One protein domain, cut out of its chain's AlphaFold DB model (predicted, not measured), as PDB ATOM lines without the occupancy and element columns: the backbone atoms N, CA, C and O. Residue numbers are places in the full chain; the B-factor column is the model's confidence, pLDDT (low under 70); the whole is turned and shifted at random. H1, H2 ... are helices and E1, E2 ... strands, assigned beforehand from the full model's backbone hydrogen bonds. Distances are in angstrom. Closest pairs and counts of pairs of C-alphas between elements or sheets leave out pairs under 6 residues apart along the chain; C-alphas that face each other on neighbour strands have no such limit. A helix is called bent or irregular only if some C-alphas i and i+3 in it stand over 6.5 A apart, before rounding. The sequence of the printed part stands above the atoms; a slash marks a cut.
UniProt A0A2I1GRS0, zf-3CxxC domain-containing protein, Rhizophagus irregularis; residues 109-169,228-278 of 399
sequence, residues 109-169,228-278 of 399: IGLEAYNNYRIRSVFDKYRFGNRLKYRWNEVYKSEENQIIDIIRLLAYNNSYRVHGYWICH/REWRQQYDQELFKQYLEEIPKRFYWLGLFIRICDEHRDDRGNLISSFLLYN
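AT A GLANCE: This is residues 109 to 169 and 228 to 278 of the 399 residues of the protein "zf-3CxxC domain-containing protein" of Rhizophagus irregularis (UniProt A0A2I1GRS0). A small sheet of three strands and the long helix H2 run lengthwise, H2 reaching the sheet only with residues 147 to 154, near where H3 packs on it. The short H4 sits in the middle, and H1 lies near it, away from the sheet; residues 109 to 114 and 128 to 135 stick out. The 112 printed residues hold H1 H2 E1 E2 H3 H4 E3 in that order, four helices and three strands, a mixed class, with an antiparallel sheet E2 E1 E3. The whole is compact, with a radius of gyration of the C-alphas of 14.7 A, and only just elongated, spanning 45 by 30 by 28 A.

HOW THE PARTS SIT: H1, residues 109 to 125, is close to but not clearly touching H4, residues 252 to 256; their closest C-alphas, of Ile 119 and Gly 254, are 5.6 A apart. H2, residues 133 to 154, touches H3, residues 236 to 245, with residues 148 to 154 alone, at a steep tilt of 41 degrees, opposite ways; their closest C-alphas, of Ile 151 and Phe 239, are 6.1 A apart. H2 only grazes the sheet of E1, residues 161 to 167, E2, residues 229 to 234, and E3, residues 273 to 277. Within hydrogen-bond range are N 164 and O 232 of E1 and E2, 2.8 A, and N 163 and O 275 of E1 and E3, 2.9 A. E2, H3, H4 and E3 form a split strand-helix-strand unit, two strands running the same way with E1 between them, its crossover right-handed. Every O i to N i+4 pair is within hydrogen-bond range in H3, 12 of 13 in H1, 17 of 18 in H2 and 0 of 1 in H4, where 2 of 2 O i to N i+3 pairs are.

IN THESE COORDINATES: H1 begins at C-alpha 109 (129.090, 141.631, 209.866) and measures 25.5 A; H2 measures 31.6 A and E1 19.8 A. E3 ends at C-alpha 277 (124.641, 114.314, 196.294).

THE WHOLE: Residues 170 to 227 are cut out, with C-alphas 169 and 228 8.7 A apart. The link from H4 to E3 is long, 16 residues. Low confidence, pLDDT under 70, covers residues 109 to 140, 247 to 254 and 263 to 267.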
ATOM      1  N   ILE A 109     128.425 140.609 210.689       35.91
ATOM      2  CA  ILE A 109     129.090 141.631 209.866       35.91
ATOM      3  C   ILE A 109     130.632 141.545 209.951       35.91
ATOM      4  O   ILE A 109     131.334 141.877 208.996       35.91
ATOM      5  N   GLY A 110     131.188 141.039 211.062       28.58
ATOM      6  CA  GLY A 110     132.644 140.965 211.262       28.58
ATOM      7  C   GLY A 110     133.343 139.900 210.409       28.58
ATOM      8  O   GLY A 110     134.478 140.094 209.974       28.58
ATOM      9  N   LEU A 111     132.664 138.786 210.121       35.38
ATOM     10  CA  LEU A 111     133.227 137.693 209.321       35.38
ATOM     11  C   LEU A 111     133.206 138.024 207.821       35.38
ATOM     12  O   LEU A 111     134.128 137.678 207.086       35.38
ATOM     13  N   GLU A 112     132.172 138.732 207.374       37.88
ATOM     14  CA  GLU A 112     131.971 139.113 205.977       37.88
ATOM     15  C   GLU A 112     132.958 140.209 205.541       37.88
ATOM     16  O   GLU A 112     133.617 140.084 204.507       37.88
ATOM     17  N   ALA A 113     133.168 141.225 206.384       32.56
ATOM     18  CA  ALA A 113     134.168 142.268 206.148       32.56
ATOM     19  C   ALA A 113     135.608 141.717 206.168       32.56
ATOM     20  O   ALA A 113     136.423 142.072 205.310       32.56
ATOM     21  N   TYR A 114     135.911 140.798 207.093       36.12
ATOM     22  CA  TYR A 114     137.219 140.142 207.184       36.12
ATOM     23  C   TYR A 114     137.515 139.267 205.957       36.12
ATOM     24  O   TYR A 114     138.608 139.340 205.388       36.12
ATOM     25  N   ASN A 115     136.532 138.491 205.494       43.59
ATOM     26  CA  ASN A 115     136.659 137.695 204.275       43.59
ATOM     27  C   ASN A 115     136.851 138.585 203.038       43.59
ATOM     28  O   ASN A 115     137.729 138.303 202.226       43.59
ATOM     29  N   ASN A 116     136.119 139.697 202.927       46.72
ATOM     30  CA  ASN A 116     136.232 140.625 201.798       46.72
ATOM     31  C   ASN A 116     137.597 141.331 201.724       46.72
ATOM     32  O   ASN A 116     138.175 141.446 200.639       46.72
ATOM     33  N   TYR A 117     138.156 141.761 202.861       43.19
ATOM     34  CA  TYR A 117     139.505 142.339 202.918       43.19
ATOM     35  C   TYR A 117     140.578 141.318 202.511       43.19
ATOM     36  O   TYR A 117     141.475 141.622 201.722       43.19
ATOM     37  N   ARG A 118     140.455 140.073 202.992       45.09
ATOM     38  CA  ARG A 118     141.416 139.008 202.689       45.09
ATOM     39  C   ARG A 118     141.334 138.576 201.222       45.09
ATOM     40  O   ARG A 118     142.379 138.447 200.591       45.09
ATOM     41  N   ILE A 119     140.129 138.468 200.653       49.84
ATOM     42  CA  ILE A 119     139.908 138.246 199.213       49.84
ATOM     43  C   ILE A 119     140.622 139.333 198.396       49.84
ATOM     44  O   ILE A 119     141.404 138.996 197.516       49.84
ATOM     45  N   ARG A 120     140.461 140.624 198.719       46.22
ATOM     46  CA  ARG A 120     141.179 141.706 198.011       46.22
ATOM     47  C   ARG A 120     142.705 141.560 198.062       46.22
ATOM     48  O   ARG A 120     143.356 141.672 197.028       46.22
ATOM     49  N   SER A 121     143.269 141.225 199.225       44.25
ATOM     50  CA  SER A 121     144.725 141.057 199.387       44.25
ATOM     51  C   SER A 121     145.313 139.895 198.574       44.25
ATOM     52  O   SER A 121     146.415 140.012 198.036       44.25
ATOM     53  N   VAL A 122     144.545 138.806 198.425       46.69
ATOM     54  CA  VAL A 122     144.882 137.671 197.555       46.69
ATOM     55  C   VAL A 122     145.059 138.166 196.121       46.69
ATOM     56  O   VAL A 122     146.062 137.875 195.476       46.69
ATOM     57  N   PHE A 123     144.105 138.970 195.652       48.03
ATOM     58  CA  PHE A 123     144.006 139.461 194.281       48.03
ATOM     59  C   PHE A 123     145.085 140.478 193.890       48.03
ATOM     60  O   PHE A 123     145.647 140.378 192.796       48.03
ATOM     61  N   ASP A 124     145.429 141.416 194.774       44.34
ATOM     62  CA  ASP A 124     146.419 142.462 194.475       44.34
ATOM     63  C   ASP A 124     147.834 141.897 194.245       44.34
ATOM     64  O   ASP A 124     148.596 142.413 193.421       44.34
ATOM     65  N   LYS A 125     148.173 140.764 194.879       47.47
ATOM     66  CA  LYS A 125     149.445 140.056 194.654       47.47
ATOM     67  C   LYS A 125     149.552 139.380 193.286       47.47
ATOM     68  O   LYS A 125     150.664 139.237 192.778       47.47
ATOM     69  N   TYR A 126     148.438 139.012 192.654       47.31
ATOM     70  CA  TYR A 126     148.446 138.416 191.309       47.31
ATOM     71  C   TYR A 126     148.682 139.448 190.190       47.31
ATOM     72  O   TYR A 126     148.902 139.071 189.038       47.31
ATOM     73  N   ARG A 127     148.690 140.754 190.502       42.97
ATOM     74  CA  ARG A 127     148.697 141.831 189.497       42.97
ATOM     75  C   ARG A 127     150.089 142.342 189.078       42.97
ATOM     76  O   ARG A 127     150.172 143.061 188.076       42.97
ATOM     77  N   PHE A 128     151.191 141.965 189.744       31.52
ATOM     78  CA  PHE A 128     152.505 142.601 189.516       31.52
ATOM     79  C   PHE A 128     153.642 141.662 189.059       31.52
ATOM     80  O   PHE A 128     154.092 140.783 189.786       31.52
ATOM     81  N   GLY A 129     154.147 141.916 187.836       37.31
ATOM     82  CA  GLY A 129     155.373 141.340 187.258       37.31
ATOM     83  C   GLY A 129     155.330 141.236 185.722       37.31
ATOM     84  O   GLY A 129     154.856 140.239 185.182       37.31
ATOM     85  N   ASN A 130     155.838 142.238 184.990       33.94
ATOM     86  CA  ASN A 130     155.557 142.473 183.554       33.94
ATOM     87  C   ASN A 130     155.998 141.390 182.533       33.94
ATOM     88  O   ASN A 130     155.565 141.459 181.389       33.94
ATOM     89  N   ARG A 131     156.773 140.355 182.901       32.19
ATOM     90  CA  ARG A 131     157.024 139.170 182.035       32.19
ATOM     91  C   ARG A 131     156.347 137.874 182.507       32.19
ATOM     92  O   ARG A 131     156.245 136.929 181.736       32.19
ATOM     93  N   LEU A 132     155.843 137.838 183.741       34.94
ATOM     94  CA  LEU A 132     155.036 136.738 184.291       34.94
ATOM     95  C   LEU A 132     153.528 136.984 184.068       34.94
ATOM     96  O   LEU A 132     152.757 136.037 183.948       34.94
ATOM     97  N   LYS A 133     153.121 138.248 183.909       35.09
ATOM     98  CA  LYS A 133     151.732 138.717 183.766       35.09
ATOM     99  C   LYS A 133     150.901 137.984 182.700       35.09
ATOM    100  O   LYS A 133     149.745 137.671 182.944       35.09
ATOM    101  N   TYR A 134     151.479 137.671 181.538       33.62
ATOM    102  CA  TYR A 134     150.735 137.058 180.427       33.62
ATOM    103  C   TYR A 134     150.395 135.583 180.673       33.62
ATOM    104  O   TYR A 134     149.244 135.186 180.518       33.62
ATOM    105  N   ARG A 135     151.362 134.787 181.151       32.12
ATOM    106  CA  ARG A 135     151.171 133.346 181.393       32.12
ATOM    107  C   ARG A 135     150.216 133.069 182.558       32.12
ATOM    108  O   ARG A 135     149.472 132.094 182.524       32.12
ATOM    109  N   TRP A 136     150.223 133.928 183.576       42.41
ATOM    110  CA  TRP A 136     149.332 133.801 184.732       42.41
ATOM    111  C   TRP A 136     147.911 134.307 184.447       42.41
ATOM    112  O   TRP A 136     146.965 133.702 184.938       42.41
ATOM    113  N   ASN A 137     147.740 135.318 183.584       54.75
ATOM    114  CA  ASN A 137     146.416 135.759 183.130       54.75
ATOM    115  C   ASN A 137     145.663 134.671 182.349       54.75
ATOM    116  O   ASN A 137     144.456 134.529 182.516       54.75
ATOM    117  N   GLU A 138     146.344 133.902 181.496       55.81
ATOM    118  CA  GLU A 138     145.710 132.820 180.723       55.81
ATOM    119  C   GLU A 138     145.289 131.642 181.599       55.81
ATOM    120  O   GLU A 138     144.182 131.125 181.450       55.81
ATOM    121  N   VAL A 139     146.151 131.244 182.541       61.88
ATOM    122  CA  VAL A 139     145.818 130.224 183.541       61.88
ATOM    123  C   VAL A 139     144.602 130.674 184.338       61.88
ATOM    124  O   VAL A 139     143.607 129.963 184.357       61.88
ATOM    125  N   TYR A 140     144.646 131.879 184.903       66.00
ATOM    126  CA  TYR A 140     143.572 132.430 185.720       66.00
ATOM    127  C   TYR A 140     142.233 132.491 184.964       66.00
ATOM    128  O   TYR A 140     141.233 131.972 185.450       66.00
ATOM    129  N   LYS A 141     142.228 132.990 183.720       73.38
ATOM    130  CA  LYS A 141     141.033 132.967 182.858       73.38
ATOM    131  C   LYS A 141     140.533 131.548 182.583       73.38
ATOM    132  O   LYS A 141     139.328 131.323 182.515       73.38
ATOM    133  N   SER A 142     141.433 130.579 182.405       77.69
ATOM    134  CA  SER A 142     141.055 129.169 182.241       77.69
ATOM    135  C   SER A 142     140.371 128.639 183.505       77.69
ATOM    136  O   SER A 142     139.338 127.985 183.403       77.69
ATOM    137  N   GLU A 143     140.903 128.949 184.689       80.69
ATOM    138  CA  GLU A 143     140.338 128.517 185.973       80.69
ATOM    139  C   GLU A 143     138.984 129.169 186.280       80.69
ATOM    140  O   GLU A 143     138.075 128.488 186.760       80.69
ATOM    141  N   GLU A 144     138.822 130.449 185.944       82.81
ATOM    142  CA  GLU A 144     137.535 131.148 185.994       82.81
ATOM    143  C   GLU A 144     136.514 130.479 185.079       82.81
ATOM    144  O   GLU A 144     135.460 130.050 185.545       82.81
ATOM    145  N   ASN A 145     136.843 130.320 183.795       86.62
ATOM    146  CA  ASN A 145     135.944 129.716 182.812       86.62
ATOM    147  C   ASN A 145     135.521 128.299 183.214       86.62
ATOM    148  O   ASN A 145     134.365 127.932 183.036       86.62
ATOM    149  N   GLN A 146     136.423 127.517 183.812       90.88
ATOM    150  CA  GLN A 146     136.096 126.197 184.352       90.88
ATOM    151  C   GLN A 146     135.010 126.261 185.425       90.88
ATOM    152  O   GLN A 146     134.078 125.462 185.393       90.88
ATOM    153  N   ILE A 147     135.121 127.190 186.376       91.06
ATOM    154  CA  ILE A 147     134.114 127.353 187.428       91.06
ATOM    155  C   ILE A 147     132.802 127.826 186.815       91.06
ATOM    156  O   ILE A 147     131.769 127.244 187.129       91.06
ATOM    157  N   ILE A 148     132.848 128.807 185.907       91.31
ATOM    158  CA  ILE A 148     131.671 129.321 185.197       91.31
ATOM    159  C   ILE A 148     130.930 128.188 184.477       91.31
ATOM    160  O   ILE A 148     129.722 128.038 184.656       91.31
ATOM    161  N   ASP A 149     131.637 127.370 183.697       93.88
ATOM    162  CA  ASP A 149     131.058 126.246 182.954       93.88
ATOM    163  C   ASP A 149     130.372 125.238 183.894       93.88
ATOM    164  O   ASP A 149     129.292 124.729 183.588       93.88
ATOM    165  N   ILE A 150     130.956 124.983 185.072       95.06
ATOM    166  CA  ILE A 150     130.353 124.107 186.084       95.06
ATOM    167  C   ILE A 150     129.094 124.747 186.675       95.06
ATOM    168  O   ILE A 150     128.027 124.134 186.646       95.06
ATOM    169  N   ILE A 151     129.188 125.972 187.204       93.38
ATOM    170  CA  ILE A 151     128.061 126.603 187.904       93.38
ATOM    171  C   ILE A 151     126.888 126.882 186.960       93.38
ATOM    172  O   ILE A 151     125.749 126.750 187.389       93.38
ATOM    173  N   ARG A 152     127.136 127.165 185.670       93.62
ATOM    174  CA  ARG A 152     126.082 127.286 184.646       93.62
ATOM    175  C   ARG A 152     125.211 126.041 184.584       93.62
ATOM    176  O   ARG A 152     123.995 126.153 184.493       93.62
ATOM    177  N   LEU A 153     125.818 124.858 184.647       94.19
ATOM    178  CA  LEU A 153     125.079 123.599 184.603       94.19
ATOM    179  C   LEU A 153     124.428 123.267 185.946       94.19
ATOM    180  O   LEU A 153     123.328 122.722 185.971       94.19
ATOM    181  N   LEU A 154     125.084 123.593 187.062       93.44
ATOM    182  CA  LEU A 154     124.570 123.286 188.398       93.44
ATOM    183  C   LEU A 154     123.443 124.228 188.847       93.44
ATOM    184  O   LEU A 154     122.533 123.775 189.535       93.44
ATOM    185  N   ALA A 155     123.447 125.494 188.423       92.38
ATOM    186  CA  ALA A 155     122.427 126.492 188.766       92.38
ATOM    187  C   ALA A 155     121.007 126.087 188.342       92.38
ATOM    188  O   ALA A 155     120.028 126.458 188.988       92.38
ATOM    189  N   TYR A 156     120.897 125.313 187.260       89.12
ATOM    190  CA  TYR A 156     119.623 124.846 186.713       89.12
ATOM    191  C   TYR A 156     119.412 123.340 186.903       89.12
ATOM    192  O   TYR A 156     118.442 122.779 186.392       89.12
ATOM    193  N   ASN A 157     120.299 122.668 187.646       86.06
ATOM    194  CA  ASN A 157     120.170 121.250 187.946       86.06
ATOM    195  C   ASN A 157     119.698 121.030 189.389       86.06
ATOM    196  O   ASN A 157     120.477 121.022 190.341       86.06
ATOM    197  N   ASN A 158     118.403 120.757 189.525       84.25
ATOM    198  CA  ASN A 158     117.765 120.494 190.817       84.25
ATOM    199  C   ASN A 158     117.857 119.018 191.244       84.25
ATOM    200  O   ASN A 158     117.315 118.633 192.278       84.25
ATOM    201  N   SER A 159     118.530 118.173 190.457       88.50
ATOM    202  CA  SER A 159     118.649 116.735 190.738       88.50
ATOM    203  C   SER A 159     119.635 116.434 191.867       88.50
ATOM    204  O   SER A 159     119.631 115.326 192.402       88.50
ATOM    205  N   TYR A 160     120.488 117.400 192.219       90.62
ATOM    206  CA  TYR A 160     121.578 117.219 193.168       90.62
ATOM    207  C   TYR A 160     121.610 118.333 194.214       90.62
ATOM    208  O   TYR A 160     121.378 119.502 193.914       90.62
ATOM    209  N   ARG A 161     121.972 117.968 195.445       91.38
ATOM    210  CA  ARG A 161     122.526 118.907 196.426       91.38
ATOM    211  C   ARG A 161     124.012 119.065 196.137       91.38
ATOM    212  O   ARG A 161     124.709 118.063 195.963       91.38
ATOM    213  N   VAL A 162     124.491 120.303 196.074       93.81
ATOM    214  CA  VAL A 162     125.862 120.607 195.657       93.81
ATOM    215  C   VAL A 162     126.669 121.108 196.843       93.81
ATOM    216  O   VAL A 162     126.248 122.009 197.563       93.81
ATOM    217  N   HIS A 163     127.862 120.551 197.023       93.44
ATOM    218  CA  HIS A 163     128.854 121.071 197.954       93.44
ATOM    219  C   HIS A 163     130.131 121.420 197.200       93.44
ATOM    220  O   HIS A 163     130.636 120.606 196.434       93.44
ATOM    221  N   GLY A 164     130.684 122.603 197.440       93.31
ATOM    222  CA  GLY A 164     132.060 122.878 197.058       93.31
ATOM    223  C   GLY A 164     133.025 122.190 198.001       93.31
ATOM    224  O   GLY A 164     132.742 122.034 199.194       93.31
ATOM    225  N   TYR A 165     134.160 121.788 197.449       92.56
ATOM    226  CA  TYR A 165     135.221 121.116 198.167       92.56
ATOM    227  C   TYR A 165     136.572 121.757 197.855       92.56
ATOM    228  O   TYR A 165     136.917 122.002 196.696       92.56
ATOM    229  N   TRP A 166     137.331 122.032 198.912       89.44
ATOM    230  CA  TRP A 166     138.657 122.636 198.845       89.44
ATOM    231  C   TRP A 166     139.652 121.739 199.556       89.44
ATOM    232  O   TRP A 166     139.395 121.314 200.680       89.44
ATOM    233  N   ILE A 167     140.806 121.539 198.933       83.50
ATOM    234  CA  ILE A 167     141.984 120.950 199.563       83.50
ATOM    235  C   ILE A 167     143.057 122.029 199.642       83.50
ATOM    236  O   ILE A 167     143.260 122.799 198.700       83.50
ATOM    237  N   CYS A 168     143.761 122.091 200.767       79.62
ATOM    238  CA  CYS A 168     144.931 122.939 200.862       79.62
ATOM    239  C   CYS A 168     146.063 122.365 200.005       79.62
ATOM    240  O   CYS A 168     146.517 121.252 200.223       79.62
ATOM    241  N   HIS A 169     146.570 123.126 199.042       71.25
ATOM    242  CA  HIS A 169     147.709 122.681 198.226       71.25
ATOM    243  C   HIS A 169     149.047 123.259 198.717       71.25
ATOM    244  O   HIS A 169     150.036 123.271 197.983       71.25
ATOM    245  N   ARG A 228     144.511 119.658 204.866       82.94
ATOM    246  CA  ARG A 228     143.270 120.300 205.315       82.94
ATOM    247  C   ARG A 228     142.260 120.352 204.183       82.94
ATOM    248  O   ARG A 228     142.578 120.758 203.064       82.94
ATOM    249  N   GLU A 229     141.033 120.005 204.534       89.56
ATOM    250  CA  GLU A 229     139.910 119.933 203.618       89.56
ATOM    251  C   GLU A 229     138.746 120.769 204.143       89.56
ATOM    252  O   GLU A 229     138.478 120.801 205.346       89.56
ATOM    253  N   TRP A 230     138.018 121.413 203.235       89.25
ATOM    254  CA  TRP A 230     136.815 122.173 203.565       89.25
ATOM    255  C   TRP A 230     135.664 121.787 202.652       89.25
ATOM    256  O   TRP A 230     135.861 121.463 201.480       89.25
ATOM    257  N   ARG A 231     134.447 121.871 203.193       91.00
ATOM    258  CA  ARG A 231     133.200 121.676 202.451       91.00
ATOM    259  C   ARG A 231     132.232 122.802 202.763       91.00
ATOM    260  O   ARG A 231     132.088 123.190 203.918       91.00
ATOM    261  N   GLN A 232     131.540 123.278 201.740       89.62
ATOM    262  CA  GLN A 232     130.466 124.258 201.880       89.62
ATOM    263  C   GLN A 232     129.328 123.873 200.950       89.62
ATOM    264  O   GLN A 232     129.565 123.586 199.780       89.62
ATOM    265  N   GLN A 233     128.104 123.859 201.467       90.19
ATOM    266  CA  GLN A 233     126.923 123.644 200.642       90.19
ATOM    267  C   GLN A 233     126.610 124.904 199.830       90.19
ATOM    268  O   GLN A 233     126.685 126.012 200.360       90.19
ATOM    269  N   TYR A 234     126.241 124.711 198.569       88.31
ATOM    270  CA  TYR A 234     125.661 125.745 197.723       88.31
ATOM    271  C   TYR A 234     124.193 125.414 197.476       88.31
ATOM    272  O   TYR A 234     123.844 124.256 197.225       88.31
ATOM    273  N   ASP A 235     123.344 126.431 197.537       84.25
ATOM    274  CA  ASP A 235     122.011 126.360 196.956       84.25
ATOM    275  C   ASP A 235     122.043 126.850 195.495       84.25
ATOM    276  O   ASP A 235     122.979 127.521 195.048       84.25
ATOM    277  N   GLN A 236     121.050 126.435 194.711       86.69
ATOM    278  CA  GLN A 236     120.973 126.759 193.288       86.69
ATOM    279  C   GLN A 236     120.731 128.252 193.034       86.69
ATOM    280  O   GLN A 236     121.228 128.781 192.039       86.69
ATOM    281  N   GLU A 237     119.992 128.932 193.912       87.19
ATOM    282  CA  GLU A 237     119.716 130.366 193.772       87.19
ATOM    283  C   GLU A 237     120.995 131.190 193.915       87.19
ATOM    284  O   GLU A 237     121.227 132.115 193.140       87.19
ATOM    285  N   LEU A 238     121.892 130.784 194.806       85.25
ATOM    286  CA  LEU A 238     123.205 131.375 194.982       85.25
ATOM    287  C   LEU A 238     124.055 131.240 193.711       85.25
ATOM    288  O   LEU A 238     124.711 132.197 193.308       85.25
ATOM    289  N   PHE A 239     124.001 130.097 193.013       89.81
ATOM    290  CA  PHE A 239     124.669 129.971 191.712       89.81
ATOM    291  C   PHE A 239     124.057 130.875 190.639       89.81
ATOM    292  O   PHE A 239     124.812 131.461 189.862       89.81
ATOM    293  N   LYS A 240     122.728 131.022 190.587       89.44
ATOM    294  CA  LYS A 240     122.073 131.948 189.646       89.44
ATOM    295  C   LYS A 240     122.480 133.393 189.919       89.44
ATOM    296  O   LYS A 240     122.899 134.081 188.995       89.44
ATOM    297  N   GLN A 241     122.469 133.808 191.186       85.12
ATOM    298  CA  GLN A 241     122.955 135.124 191.605       85.12
ATOM    299  C   GLN A 241     124.407 135.340 191.171       85.12
ATOM    300  O   GLN A 241     124.740 136.375 190.606       85.12
ATOM    301  N   TYR A 242     125.282 134.346 191.355       83.19
ATOM    302  CA  TYR A 242     126.668 134.456 190.895       83.19
ATOM    303  C   TYR A 242     126.760 134.618 189.381       83.19
ATOM    304  O   TYR A 242     127.528 135.456 188.916       83.19
ATOM    305  N   LEU A 243     125.964 133.875 188.612       86.81
ATOM    306  CA  LEU A 243     125.920 134.001 187.155       86.81
ATOM    307  C   LEU A 243     125.459 135.389 186.691       86.81
ATOM    308  O   LEU A 243     125.999 135.904 185.714       86.81
ATOM    309  N   GLU A 244     124.512 136.002 187.399       84.38
ATOM    310  CA  GLU A 244     124.034 137.366 187.137       84.38
ATOM    311  C   GLU A 244     125.050 138.448 187.526       84.38
ATOM    312  O   GLU A 244     125.069 139.529 186.928       84.38
ATOM    313  N   GLU A 245     125.899 138.167 188.516       74.81
ATOM    314  CA  GLU A 245     126.935 139.077 189.010       74.81
ATOM    315  C   GLU A 245     128.253 138.981 188.225       74.81
ATOM    316  O   GLU A 245     129.013 139.949 188.221       74.81
ATOM    317  N   ILE A 246     128.531 137.869 187.522       73.50
ATOM    318  CA  ILE A 246     129.745 137.700 186.694       73.50
ATOM    319  C   ILE A 246     129.980 138.889 185.745       73.50
ATOM    320  O   ILE A 246     131.103 139.395 185.718       73.50
ATOM    321  N   PRO A 247     128.979 139.378 184.979       63.38
ATOM    322  CA  PRO A 247     129.178 140.516 184.082       63.38
ATOM    323  C   PRO A 247     129.359 141.849 184.820       63.38
ATOM    324  O   PRO A 247     129.832 142.813 184.225       63.38
ATOM    325  N   LYS A 248     128.947 141.926 186.093       61.50
ATOM    326  CA  LYS A 248     128.807 143.173 186.860       61.50
ATOM    327  C   LYS A 248     129.950 143.410 187.849       61.50
ATOM    328  O   LYS A 248     130.229 144.557 188.190       61.50
ATOM    329  N   ARG A 249     130.609 142.356 188.345       54.56
ATOM    330  CA  ARG A 249     131.614 142.448 189.420       54.56
ATOM    331  C   ARG A 249     132.933 141.773 189.066       54.56
ATOM    332  O   ARG A 249     132.991 140.583 188.788       54.56
ATOM    333  N   PHE A 250     134.028 142.501 189.282       54.31
ATOM    334  CA  PHE A 250     135.405 142.001 189.155       54.31
ATOM    335  C   PHE A 250     135.841 140.986 190.245       54.31
ATOM    336  O   PHE A 250     136.961 140.494 190.182       54.31
ATOM    337  N   TYR A 251     135.003 140.669 191.248       59.19
ATOM    338  CA  TYR A 251     135.422 139.970 192.484       59.19
ATOM    339  C   TYR A 251     134.703 138.638 192.781       59.19
ATOM    340  O   TYR A 251     134.911 138.059 193.848       59.19
ATOM    341  N   TRP A 252     133.856 138.133 191.878       67.75
ATOM    342  CA  TRP A 252     133.012 136.953 192.141       67.75
ATOM    343  C   TRP A 252     133.822 135.674 192.431       67.75
ATOM    344  O   TRP A 252     133.390 134.833 193.220       67.75
ATOM    345  N   LEU A 253     135.030 135.544 191.867       69.88
ATOM    346  CA  LEU A 253     135.882 134.369 192.070       69.88
ATOM    347  C   LEU A 253     136.327 134.201 193.534       69.88
ATOM    348  O   LEU A 253     136.577 133.080 193.974       69.88
ATOM    349  N   GLY A 254     136.357 135.281 194.325       69.12
ATOM    350  CA  GLY A 254     136.672 135.222 195.757       69.12
ATOM    351  C   GLY A 254     135.777 134.262 196.549       69.12
ATOM    352  O   GLY A 254     136.216 133.684 197.537       69.12
ATOM    353  N   LEU A 255     134.558 134.012 196.065       76.12
ATOM    354  CA  LEU A 255     133.578 133.098 196.665       76.12
ATOM    355  C   LEU A 255     133.955 131.618 196.502       76.12
ATOM    356  O   LEU A 255     133.434 130.752 197.203       76.12
ATOM    357  N   PHE A 256     134.886 131.334 195.592       83.44
ATOM    358  CA  PHE A 256     135.436 130.010 195.337       83.44
ATOM    359  C   PHE A 256     136.861 129.864 195.875       83.44
ATOM    360  O   PHE A 256     137.489 128.831 195.648       83.44
ATOM    361  N   ILE A 257     137.380 130.853 196.609       80.56
ATOM    362  CA  ILE A 257     138.716 130.824 197.208       80.56
ATOM    363  C   ILE A 257     138.599 130.629 198.723       80.56
ATOM    364  O   ILE A 257     137.898 131.360 199.418       80.56
ATOM    365  N   ARG A 258     139.336 129.653 199.259       78.88
ATOM    366  CA  ARG A 258     139.446 129.389 200.698       78.88
ATOM    367  C   ARG A 258     140.866 129.529 201.190       78.88
ATOM    368  O   ARG A 258     141.793 128.926 200.656       78.88
ATOM    369  N   ILE A 259     141.051 130.313 202.242       75.81
ATOM    370  CA  ILE A 259     142.377 130.558 202.794       75.81
ATOM    371  C   ILE A 259     142.631 129.590 203.944       75.81
ATOM    372  O   ILE A 259     141.774 129.397 204.799       75.81
ATOM    373  N   CYS A 260     143.812 128.974 203.941       77.56
ATOM    374  CA  CYS A 260     144.216 128.074 205.009       77.56
ATOM    375  C   CYS A 260     144.652 128.882 206.239       77.56
ATOM    376  O   CYS A 260     145.574 129.701 206.162       77.56
ATOM    377  N   ASP A 261     144.013 128.631 207.381       75.62
ATOM    378  CA  ASP A 261     144.329 129.315 208.642       75.62
ATOM    379  C   ASP A 261     145.723 128.965 209.177       75.62
ATOM    380  O   ASP A 261     146.348 129.770 209.865       75.62
ATOM    381  N   GLU A 262     146.242 127.786 208.825       71.69
ATOM    382  CA  GLU A 262     147.530 127.284 209.312       71.69
ATOM    383  C   GLU A 262     148.726 128.005 208.690       71.69
ATOM    384  O   GLU A 262     149.709 128.300 209.366       71.69
ATOM    385  N   HIS A 263     148.652 128.304 207.396       67.25
ATOM    386  CA  HIS A 263     149.813 128.774 206.644       67.25
ATOM    387  C   HIS A 263     149.869 130.291 206.497       67.25
ATOM    388  O   HIS A 263     150.876 130.805 206.019       67.25
ATOM    389  N   ARG A 264     148.805 131.012 206.895       56.56
ATOM    390  CA  ARG A 264     148.652 132.474 206.726       56.56
ATOM    391  C   ARG A 264     149.035 132.979 205.324       56.56
ATOM    392  O   ARG A 264     149.332 134.157 205.155       56.56
ATOM    393  N   ASP A 265     149.023 132.099 204.327       57.91
ATOM    394  CA  ASP A 265     149.355 132.416 202.947       57.91
ATOM    395  C   ASP A 265     148.106 133.011 202.311       57.91
ATOM    396  O   ASP A 265     147.045 132.385 202.242       57.91
ATOM    397  N   ASP A 266     148.238 134.259 201.895       54.88
ATOM    398  CA  ASP A 266     147.182 135.049 201.296       54.88
ATOM    399  C   ASP A 266     146.935 134.693 199.835       54.88
ATOM    400  O   ASP A 266     146.110 135.325 199.211       54.88
ATOM    401  N   ARG A 267     147.568 133.669 199.260       59.12
ATOM    402  CA  ARG A 267     147.234 133.227 197.894       59.12
ATOM    403  C   ARG A 267     145.887 132.519 197.780       59.12
ATOM    404  O   ARG A 267     145.338 132.467 196.682       59.12
ATOM    405  N   GLY A 268     145.365 132.003 198.897       70.06
ATOM    406  CA  GLY A 268     144.132 131.220 198.939       70.06
ATOM    407  C   GLY A 268     144.210 129.905 198.150       70.06
ATOM    408  O   GLY A 268     145.142 129.645 197.397       70.06
ATOM    409  N   ASN A 269     143.230 129.033 198.360       76.88
ATOM    410  CA  ASN A 269     143.060 127.778 197.640       76.88
ATOM    411  C   ASN A 269     141.774 127.907 196.838       76.88
ATOM    412  O   ASN A 269     140.697 128.049 197.417       76.88
ATOM    413  N   LEU A 270     141.881 127.897 195.514       81.75
ATOM    414  CA  LEU A 270     140.707 127.843 194.656       81.75
ATOM    415  C   LEU A 270     139.984 126.504 194.854       81.75
ATOM    416  O   LEU A 270     140.621 125.495 195.159       81.75
ATOM    417  N   ILE A 271     138.667 126.498 194.666       86.81
ATOM    418  CA  ILE A 271     137.835 125.300 194.761       86.81
ATOM    419  C   ILE A 271     138.433 124.149 193.943       86.81
ATOM    420  O   ILE A 271     138.805 124.299 192.771       86.81
ATOM    421  N   SER A 272     138.572 123.000 194.595       88.94
ATOM    422  CA  SER A 272     139.179 121.806 194.013       88.94
ATOM    423  C   SER A 272     138.144 121.046 193.184       88.94
ATOM    424  O   SER A 272     138.422 120.661 192.042       88.94
ATOM    425  N   SER A 273     136.938 120.873 193.729       93.25
ATOM    426  CA  SER A 273     135.850 120.151 193.075       93.25
ATOM    427  C   SER A 273     134.467 120.514 193.621       93.25
ATOM    428  O   SER A 273     134.326 121.195 194.639       93.25
ATOM    429  N   PHE A 274     133.438 120.049 192.915       94.81
ATOM    430  CA  PHE A 274     132.042 120.105 193.334       94.81
ATOM    431  C   PHE A 274     131.530 118.685 193.574       94.81
ATOM    432  O   PHE A 274     131.563 117.844 192.676       94.81
ATOM    433  N   LEU A 275     131.048 118.427 194.783       94.69
ATOM    434  CA  LEU A 275     130.475 117.161 195.219       94.69
ATOM    435  C   LEU A 275     128.956 117.209 195.038       94.69
ATOM    436  O   LEU A 275     128.286 118.076 195.601       94.69
ATOM    437  N   LEU A 276     128.418 116.279 194.254       94.06
ATOM    438  CA  LEU A 276     126.999 116.187 193.925       94.06
ATOM    439  C   LEU A 276     126.383 115.015 194.689       94.06
ATOM    440  O   LEU A 276     126.795 113.867 194.518       94.06
ATOM    441  N   TYR A 277     125.373 115.302 195.505       92.38
ATOM    442  CA  TYR A 277     124.641 114.314 196.294       92.38
ATOM    443  C   TYR A 277     123.221 114.194 195.764       92.38
ATOM    444  O   TYR A 277     122.487 115.183 195.702       92.38
ATOM    445  N   ASN A 278     122.814 112.986 195.392       89.31
ATOM    446  CA  ASN A 278     121.423 112.716 195.082       89.31
ATOM    447  C   ASN A 278     120.621 112.767 196.394       89.31
ATOM    448  O   ASN A 278     120.953 112.029 197.323       89.31
TER     449      ASN A 278